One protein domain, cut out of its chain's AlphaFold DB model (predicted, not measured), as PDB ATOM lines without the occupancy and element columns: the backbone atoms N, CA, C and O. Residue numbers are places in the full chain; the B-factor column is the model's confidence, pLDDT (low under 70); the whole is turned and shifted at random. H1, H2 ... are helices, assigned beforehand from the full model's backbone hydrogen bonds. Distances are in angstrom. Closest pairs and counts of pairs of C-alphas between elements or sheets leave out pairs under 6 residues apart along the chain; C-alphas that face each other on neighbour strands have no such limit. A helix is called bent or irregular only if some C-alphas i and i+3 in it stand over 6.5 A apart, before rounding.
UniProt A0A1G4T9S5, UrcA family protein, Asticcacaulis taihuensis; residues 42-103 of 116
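This is residues 42 to 103 of the 116 residues of the protein "UrcA family protein" of Asticcacaulis taihuensis (UniProt A0A1G4T9S5). Two long helices, H1 and H2, run opposite ways and cross as a skewed X, the later part of H1 meeting the middle of H2. A loop joins them at one end of a rod-like outline; at the far end of H2 the short H3 turns the backbone round, and residues 97 to 103 fold back from it. The printed part has 62 residues with three named helices, H1, H2 and H3 in that order, and no named strand; the class is all helix. The whole is compact, with a radius of gyration of the C-alphas of 11.8 A, and the C-alphas span 36 by 17 by 17 A.

Find C-alpha 42 at (66.339, 111.478, -22.466); from there H1, residues 42 to 60, runs 26.8 A to C-alpha 60 at (45.516, 99.677, -34.506). Go on past residues 61 to 68 to Ser 69, where H2, residues 69 to 90, begins; it is the longest helix, 22 residues and 32.0 A from first to last C-alpha. Look near its beginning, where H2 is irregular: C-alphas 70 and 73 are 7.4 A apart. After Asn 91 and Lys 92 you reach H3, residues 93 to 96, which ends with C-alpha 96 at (64.798, 101.794, -30.413).

Start at residues 52 to 60 of H1, the part of it that touches H2. The closest C-alphas of the two helices, those of Val 56 and Glu 79, are 5.9 A apart. H1 and H2 run opposite ways at a steep tilt of 46 degrees. Look back to residues 45 to 49 of H1, the part of it that only just touches H3, with 3 pairs of C-alphas within 8 A; the closest C-alphas are those of Tyr 49 and Leu 95, 6.8 A apart. H2 and H3 are close but not clearly touching, and their closest C-alphas, those of Leu 87 and Thr 96, are 6.1 A apart. In H1 every O i to N i+4 pair is within hydrogen-bond range, in H2 16 of 18 are, and H3 is too short for such a pair.

The two C-alphas farthest apart, those of Pro 42 and Trp 70, are 37.0 A apart, while those of the first and last printed residues, Pro 42 and Ala 103, are 21.5 A apart. The printed part has no cut. The link from H1 to H2, 8 residues, is short, and the link from H2 to H3, 2 residues, is tight. In the B-factor column the mean pLDDT of the printed part is 80.7; look for values under 70 at residues 63 to 67, in the link from H1 to H2, and at residues 102 to 103.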
ATOM      1  N   PRO A  42      66.810 112.834 -22.762       78.75
ATOM      2  CA  PRO A  42      66.339 111.478 -22.466       78.75
ATOM      3  C   PRO A  42      64.962 111.394 -21.787       78.75
ATOM      4  O   PRO A  42      64.277 110.375 -21.913       78.75
ATOM      5  N   ALA A  43      64.561 112.408 -21.018       78.81
ATOM      6  CA  ALA A  43      63.246 112.462 -20.390       78.81
ATOM      7  C   ALA A  43      62.169 112.846 -21.413       78.81
ATOM      8  O   ALA A  43      61.097 112.234 -21.432       78.81
ATOM      9  N   GLU A  44      62.463 113.794 -22.302       83.56
ATOM     10  CA  GLU A  44      61.548 114.186 -23.378       83.56
ATOM     11  C   GLU A  44      61.424 113.094 -24.449       83.56
ATOM     12  O   GLU A  44      60.316 112.806 -24.903       83.56
ATOM     13  N   ALA A  45      62.507 112.378 -24.759       81.31
ATOM     14  CA  ALA A  45      62.506 111.279 -25.723       81.31
ATOM     15  C   ALA A  45      61.574 110.142 -25.275       81.31
ATOM     16  O   ALA A  45      60.827 109.579 -26.078       81.31
ATOM     17  N   LYS A  46      61.532 109.852 -23.968       81.44
ATOM     18  CA  LYS A  46      60.552 108.918 -23.389       81.44
ATOM     19  C   LYS A  46      59.121 109.428 -23.541       81.44
ATOM     20  O   LYS A  46      58.228 108.646 -23.857       81.44
ATOM     21  N   ALA A  47      58.880 110.723 -23.351       83.50
ATOM     22  CA  ALA A  47      57.555 111.300 -23.570       83.50
ATOM     23  C   ALA A  47      57.130 111.208 -25.049       83.50
ATOM     24  O   ALA A  47      55.980 110.872 -25.339       83.50
ATOM     25  N   VAL A  48      58.061 111.424 -25.986       85.56
ATOM     26  CA  VAL A  48      57.834 111.220 -27.425       85.56
ATOM     27  C   VAL A  48      57.513 109.754 -27.722       85.56
ATOM     28  O   VAL A  48      56.523 109.487 -28.402       85.56
ATOM     29  N   TYR A  49      58.267 108.804 -27.159       85.38
ATOM     30  CA  TYR A  49      57.976 107.371 -27.285       85.38
ATOM     31  C   TYR A  49      56.559 107.031 -26.803       85.38
ATOM     32  O   TYR A  49      55.795 106.380 -27.514       85.38
ATOM     33  N   ALA A  50      56.163 107.515 -25.620       84.25
ATOM     34  CA  ALA A  50      54.825 107.281 -25.076       84.25
ATOM     35  C   ALA A  50      53.723 107.835 -25.995       84.25
ATOM     36  O   ALA A  50      52.681 107.204 -26.184       84.25
ATOM     37  N   ARG A  51      53.961 109.008 -26.597       84.81
ATOM     38  CA  ARG A  51      53.035 109.625 -27.552       84.81
ATOM     39  C   ARG A  51      52.927 108.819 -28.846       84.81
ATOM     40  O   ARG A  51      51.814 108.622 -29.323       84.81
ATOM     41  N   LEU A  52      54.047 108.330 -29.383       85.62
ATOM     42  CA  LEU A  52      54.058 107.440 -30.547       85.62
ATOM     43  C   LEU A  52      53.261 106.170 -30.265       85.62
ATOM     44  O   LEU A  52      52.414 105.797 -31.067       85.62
ATOM     45  N   TYR A  53      53.449 105.566 -29.092       85.19
ATOM     46  CA  TYR A  53      52.710 104.365 -28.718       85.19
ATOM     47  C   TYR A  53      51.202 104.611 -28.645       85.19
ATOM     48  O   TYR A  53      50.423 103.808 -29.141       85.19
ATOM     49  N   LYS A  54      50.764 105.759 -28.116       84.56
ATOM     50  CA  LYS A  54      49.337 106.120 -28.127       84.56
ATOM     51  C   LYS A  54      48.765 106.273 -29.531       84.56
ATOM     52  O   LYS A  54      47.646 105.842 -29.780       84.56
ATOM     53  N   VAL A  55      49.535 106.848 -30.446       86.06
ATOM     54  CA  VAL A  55      49.134 106.966 -31.851       86.06
ATOM     55  C   VAL A  55      49.064 105.597 -32.528       86.06
ATOM     56  O   VAL A  55      48.130 105.342 -33.284       86.06
ATOM     57  N   VAL A  56      50.003 104.703 -32.220       86.62
ATOM     58  CA  VAL A  56      49.981 103.309 -32.678       86.62
ATOM     59  C   VAL A  56      48.726 102.593 -32.171       86.62
ATOM     60  O   VAL A  56      48.015 101.996 -32.972       86.62
ATOM     61  N   GLN A  57      48.382 102.740 -30.887       83.88
ATOM     62  CA  GLN A  57      47.150 102.163 -30.331       83.88
ATOM     63  C   GLN A  57      45.894 102.684 -31.035       83.88
ATOM     64  O   GLN A  57      44.973 101.924 -31.330       83.88
ATOM     65  N   TYR A  58      45.859 103.981 -31.341       83.88
ATOM     66  CA  TYR A  58      44.766 104.577 -32.102       83.88
ATOM     67  C   TYR A  58      44.679 104.000 -33.525       83.88
ATOM     68  O   TYR A  58      43.605 103.589 -33.962       83.88
ATOM     69  N   ALA A  59      45.809 103.908 -34.233       83.56
ATOM     70  CA  ALA A  59      45.868 103.364 -35.589       83.56
ATOM     71  C   ALA A  59      45.460 101.880 -35.647       83.56
ATOM     72  O   ALA A  59      44.753 101.476 -36.572       83.56
ATOM     73  N   CYS A  60      45.845 101.097 -34.635       83.44
ATOM     74  CA  CYS A  60      45.516  99.677 -34.506       83.44
ATOM     75  C   CYS A  60      44.160  99.411 -33.825       83.44
ATOM     76  O   CYS A  60      43.737  98.260 -33.742       83.44
ATOM     77  N   GLN A  61      43.441 100.456 -33.391       83.50
ATOM     78  CA  GLN A  61      42.157 100.367 -32.676       83.50
ATOM     79  C   GLN A  61      42.226  99.568 -31.361       83.50
ATOM     80  O   GLN A  61      41.260  98.919 -30.962       83.50
ATOM     81  N   THR A  62      43.360  99.650 -30.672       78.75
ATOM     82  CA  THR A  62      43.623  99.048 -29.354       78.75
ATOM     83  C   THR A  62      43.606 100.097 -28.231       78.75
ATOM     84  O   THR A  62      44.011  99.848 -27.090       78.75
ATOM     85  N   GLU A  63      43.133 101.313 -28.529       68.25
ATOM     86  CA  GLU A  63      42.951 102.369 -27.536       68.25
ATOM     87  C   GLU A  63      41.899 101.936 -26.497       68.25
ATOM     88  O   GLU A  63      40.708 101.851 -26.781       68.25
ATOM     89  N   GLY A  64      42.354 101.631 -25.278       68.00
ATOM     90  CA  GLY A  64      41.505 101.128 -24.190       68.00
ATOM     91  C   GLY A  64      41.852  99.717 -23.713       68.00
ATOM     92  O   GLY A  64      41.345  99.302 -22.672       68.00
ATOM     93  N   GLY A  65      42.757  99.016 -24.401       68.31
ATOM     94  CA  GLY A  65      43.258  97.704 -23.997       68.31
ATOM     95  C   GLY A  65      43.295  96.701 -25.143       68.31
ATOM     96  O   GLY A  65      42.939  97.008 -26.278       68.31
ATOM     97  N   GLU A  66      43.736  95.487 -24.821       66.44
ATOM     98  CA  GLU A  66      43.731  94.365 -25.758       66.44
ATOM     99  C   GLU A  66      42.284  94.026 -26.144       66.44
ATOM    100  O   GLU A  66      41.395  93.946 -25.288       66.44
ATOM    101  N   GLY A  67      42.047  93.854 -27.446       66.25
ATOM    102  CA  GLY A  67      40.757  93.447 -27.978       66.25
ATOM    103  C   GLY A  67      40.331  92.051 -27.496       66.25
ATOM    104  O   GLY A  67      41.014  91.395 -26.702       66.25
ATOM    105  N   PRO A  68      39.181  91.546 -27.969       72.06
ATOM    106  CA  PRO A  68      38.760  90.187 -27.645       72.06
ATOM    107  C   PRO A  68      39.862  89.177 -28.011       72.06
ATOM    108  O   PRO A  68      40.573  89.361 -28.994       72.06
ATOM    109  N   SER A  69      39.990  88.092 -27.239       77.88
ATOM    110  CA  SER A  69      41.169  87.206 -27.270       77.88
ATOM    111  C   SER A  69      41.556  86.662 -28.648       77.88
ATOM    112  O   SER A  69      42.727  86.388 -28.895       77.88
ATOM    113  N   TRP A  70      40.585  86.538 -29.552       75.25
ATOM    114  CA  TRP A  70      40.789  86.096 -30.928       75.25
ATOM    115  C   TRP A  70      41.555  87.100 -31.808       75.25
ATOM    116  O   TRP A  70      42.079  86.685 -32.834       75.25
ATOM    117  N   ARG A  71      41.650  88.379 -31.416       80.94
ATOM    118  CA  ARG A  71      42.394  89.435 -32.127       80.94
ATOM    119  C   ARG A  71      43.742  89.782 -31.521       80.94
ATOM    120  O   ARG A  71      44.501  90.494 -32.160       80.94
ATOM    121  N   ILE A  72      44.069  89.288 -30.325       80.81
ATOM    122  CA  ILE A  72      45.275  89.715 -29.593       80.81
ATOM    123  C   ILE A  72      46.543  89.569 -30.446       80.81
ATOM    124  O   ILE A  72      47.417  90.428 -30.392       80.81
ATOM    125  N   ALA A  73      46.648  88.496 -31.235       81.44
ATOM    126  CA  ALA A  73      47.796  88.285 -32.114       81.44
ATOM    127  C   ALA A  73      47.876  89.336 -33.235       81.44
ATOM    128  O   ALA A  73      48.949  89.887 -33.465       81.44
ATOM    129  N   ASP A  74      46.748  89.639 -33.881       83.31
ATOM    130  CA  ASP A  74      46.666  90.624 -34.966       83.31
ATOM    131  C   ASP A  74      46.886  92.049 -34.444       83.31
ATOM    132  O   ASP A  74      47.617  92.834 -35.044       83.31
ATOM    133  N   ASP A  75      46.301  92.362 -33.289       83.12
ATOM    134  CA  ASP A  75      46.443  93.650 -32.616       83.12
ATOM    135  C   ASP A  75      47.917  93.886 -32.229       83.12
ATOM    136  O   ASP A  75      48.472  94.943 -32.525       83.12
ATOM    137  N   ARG A  76      48.601  92.876 -31.667       82.25
ATOM    138  CA  ARG A  76      50.040  92.969 -31.357       82.25
ATOM    139  C   ARG A  76      50.911  93.079 -32.601       82.25
ATOM    140  O   ARG A  76      51.850  93.866 -32.598       82.25
ATOM    141  N   ALA A  77      50.606  92.322 -33.653       85.06
ATOM    142  CA  ALA A  77      51.343  92.413 -34.910       85.06
ATOM    143  C   ALA A  77      51.226  93.818 -35.525       85.06
ATOM    144  O   ALA A  77      52.232  94.377 -35.957       85.06
ATOM    145  N   CYS A  78      50.029  94.415 -35.492       84.94
ATOM    146  CA  CYS A  78      49.806  95.790 -35.934       84.94
ATOM    147  C   CYS A  78      50.630  96.792 -35.116       84.94
ATOM    148  O   CYS A  78      51.314  97.644 -35.688       84.94
ATOM    149  N   GLU A  79      50.587  96.692 -33.782       85.56
ATOM    150  CA  GLU A  79      51.317  97.613 -32.910       85.56
ATOM    151  C   GLU A  79      52.835  97.511 -33.101       85.56
ATOM    152  O   GLU A  79      53.522  98.536 -33.161       85.56
ATOM    153  N   ASP A  80      53.353  96.288 -33.232       86.69
ATOM    154  CA  ASP A  80      54.773  96.027 -33.447       86.69
ATOM    155  C   ASP A  80      55.242  96.582 -34.803       86.69
ATOM    156  O   ASP A  80      56.259  97.278 -34.875       86.69
ATOM    157  N   GLU A  81      54.489  96.339 -35.880       86.31
ATOM    158  CA  GLU A  81      54.825  96.838 -37.216       86.31
ATOM    159  C   GLU A  81      54.799  98.372 -37.269       86.31
ATOM    160  O   GLU A  81      55.745  99.004 -37.752       86.31
ATOM    161  N   ALA A  82      53.752  98.988 -36.714       86.38
ATOM    162  CA  ALA A  82      53.598 100.436 -36.704       86.38
ATOM    163  C   ALA A  82      54.671 101.124 -35.844       86.38
ATOM    164  O   ALA A  82      55.249 102.132 -36.263       86.38
ATOM    165  N   MET A  83      54.986 100.571 -34.666       87.81
ATOM    166  CA  MET A  83      56.038 101.105 -33.803       87.81
ATOM    167  C   MET A  83      57.418 100.944 -34.442       87.81
ATOM    168  O   MET A  83      58.200 101.894 -34.478       87.81
ATOM    169  N   GLN A  84      57.715  99.774 -35.007       87.00
ATOM    170  CA  GLN A  84      58.971  99.545 -35.713       87.00
ATOM    171  C   GLN A  84      59.128 100.500 -36.904       87.00
ATOM    172  O   GLN A  84      60.201 101.084 -37.079       87.00
ATOM    173  N   GLY A  85      58.064 100.724 -37.680       86.19
ATOM    174  CA  GLY A  85      58.054 101.696 -38.773       86.19
ATOM    175  C   GLY A  85      58.304 103.131 -38.298       86.19
ATOM    176  O   GLY A  85      59.098 103.852 -38.906       86.19
ATOM    177  N   ALA A  86      57.690 103.543 -37.185       85.31
ATOM    178  CA  ALA A  86      57.910 104.863 -36.596       85.31
ATOM    179  C   ALA A  86      59.360 105.040 -36.108       85.31
ATOM    180  O   ALA A  86      60.006 106.044 -36.409       85.31
ATOM    181  N   LEU A  87      59.909 104.046 -35.403       86.12
ATOM    182  CA  LEU A  87      61.279 104.083 -34.884       86.12
ATOM    183  C   LEU A  87      62.329 104.084 -36.002       86.12
ATOM    184  O   LEU A  87      63.324 104.805 -35.904       86.12
ATOM    185  N   GLN A  88      62.094 103.343 -37.090       86.62
ATOM    186  CA  GLN A  88      62.956 103.365 -38.276       86.62
ATOM    187  C   GLN A  88      62.997 104.746 -38.938       86.62
ATOM    188  O   GLN A  88      64.070 105.194 -39.339       86.62
ATOM    189  N   GLN A  89      61.859 105.445 -39.016       84.25
ATOM    190  CA  GLN A  89      61.802 106.803 -39.571       84.25
ATOM    191  C   GLN A  89      62.539 107.825 -38.700       84.25
ATOM    192  O   GLN A  89      63.149 108.754 -39.227       84.25
ATOM    193  N   LEU A  90      62.514 107.653 -37.375       84.06
ATOM    194  CA  LEU A  90      63.232 108.533 -36.450       84.06
ATOM    195  C   LEU A  90      64.736 108.258 -36.419       84.06
ATOM    196  O   LEU A  90      65.510 109.188 -36.186       84.06
ATOM    197  N   ASN A  91      65.146 107.010 -36.666       83.31
ATOM    198  CA  ASN A  91      66.543 106.575 -36.694       83.31
ATOM    199  C   ASN A  91      67.329 107.026 -35.444       83.31
ATOM    200  O   ASN A  91      68.428 107.582 -35.530       83.31
ATOM    201  N   LYS A  92      66.728 106.825 -34.264       81.44
ATOM    202  CA  LYS A  92      67.325 107.137 -32.958       81.44
ATOM    203  C   LYS A  92      67.543 105.854 -32.157       81.44
ATOM    204  O   LYS A  92      66.553 105.241 -31.746       81.44
ATOM    205  N   PRO A  93      68.796 105.428 -31.915       78.69
ATOM    206  CA  PRO A  93      69.064 104.186 -31.194       78.69
ATOM    207  C   PRO A  93      68.521 104.212 -29.759       78.69
ATOM    208  O   PRO A  93      68.131 103.170 -29.240       78.69
ATOM    209  N   GLU A  94      68.432 105.388 -29.138       76.00
ATOM    210  CA  GLU A  94      67.919 105.568 -27.778       76.00
ATOM    211  C   GLU A  94      66.427 105.234 -27.678       76.00
ATOM    212  O   GLU A  94      65.994 104.657 -26.685       76.00
ATOM    213  N   LEU A  95      65.645 105.561 -28.714       76.69
ATOM    214  CA  LEU A  95      64.224 105.219 -28.781       76.69
ATOM    215  C   LEU A  95      64.022 103.747 -29.134       76.69
ATOM    216  O   LEU A  95      63.174 103.085 -28.543       76.69
ATOM    217  N   THR A  96      64.831 103.216 -30.052       82.19
ATOM    218  CA  THR A  96      64.798 101.794 -30.413       82.19
ATOM    219  C   THR A  96      65.134 100.898 -29.223       82.19
ATOM    220  O   THR A  96      64.548  99.833 -29.080       82.19
ATOM    221  N   ALA A  97      66.018 101.339 -28.323       80.44
ATOM    222  CA  ALA A  97      66.348 100.608 -27.101       80.44
ATOM    223  C   ALA A  97      65.175 100.490 -26.107       80.44
ATOM    224  O   ALA A  97      65.204  99.625 -25.235       80.44
ATOM    225  N   LEU A  98      64.152 101.348 -26.218       77.12
ATOM    226  CA  LEU A  98      62.939 101.277 -25.394       77.12
ATOM    227  C   LEU A  98      61.904 100.294 -25.960       77.12
ATOM    228  O   LEU A  98      60.975  99.915 -25.248       77.12
ATOM    229  N   TYR A  99      62.065  99.875 -27.215       81.69
ATOM    230  CA  TYR A  99      61.134  98.988 -27.897       81.69
ATOM    231  C   TYR A  99      61.470  97.522 -27.638       81.69
ATOM    232  O   TYR A  99      62.590  97.065 -27.863       81.69
ATOM    233  N   THR A 100      60.478  96.767 -27.169       77.69
ATOM    234  CA  THR A 100      60.556  95.310 -27.027       77.69
ATOM    235  C   THR A 100      59.384  94.690 -27.792       77.69
ATOM    236  O   THR A 100      58.248  94.844 -27.343       77.69
ATOM    237  N   PRO A 101      59.639  94.000 -28.921       74.12
ATOM    238  CA  PRO A 101      58.596  93.360 -29.723       74.12
ATOM    239  C   PRO A 101      57.759  92.382 -28.895       74.12
ATOM    240  O   PRO A 101      58.308  91.625 -28.086       74.12
ATOM    241  N   GLY A 102      56.443  92.380 -29.094       63.28
ATOM    242  CA  GLY A 102      55.517  91.447 -28.447       63.28
ATOM    243  C   GLY A 102      55.346  91.615 -26.931       63.28
ATOM    244  O   GLY A 102      54.555  90.880 -26.324       63.28
ATOM    245  N   ALA A 103      56.050  92.563 -26.304       62.78
ATOM    246  CA  ALA A 103      55.799  92.948 -24.924       62.78
ATOM    247  C   ALA A 103      54.631  93.944 -24.888       62.78
ATOM    248  O   ALA A 103      54.623  94.890 -25.677       62.78
TER     249      ALA A 103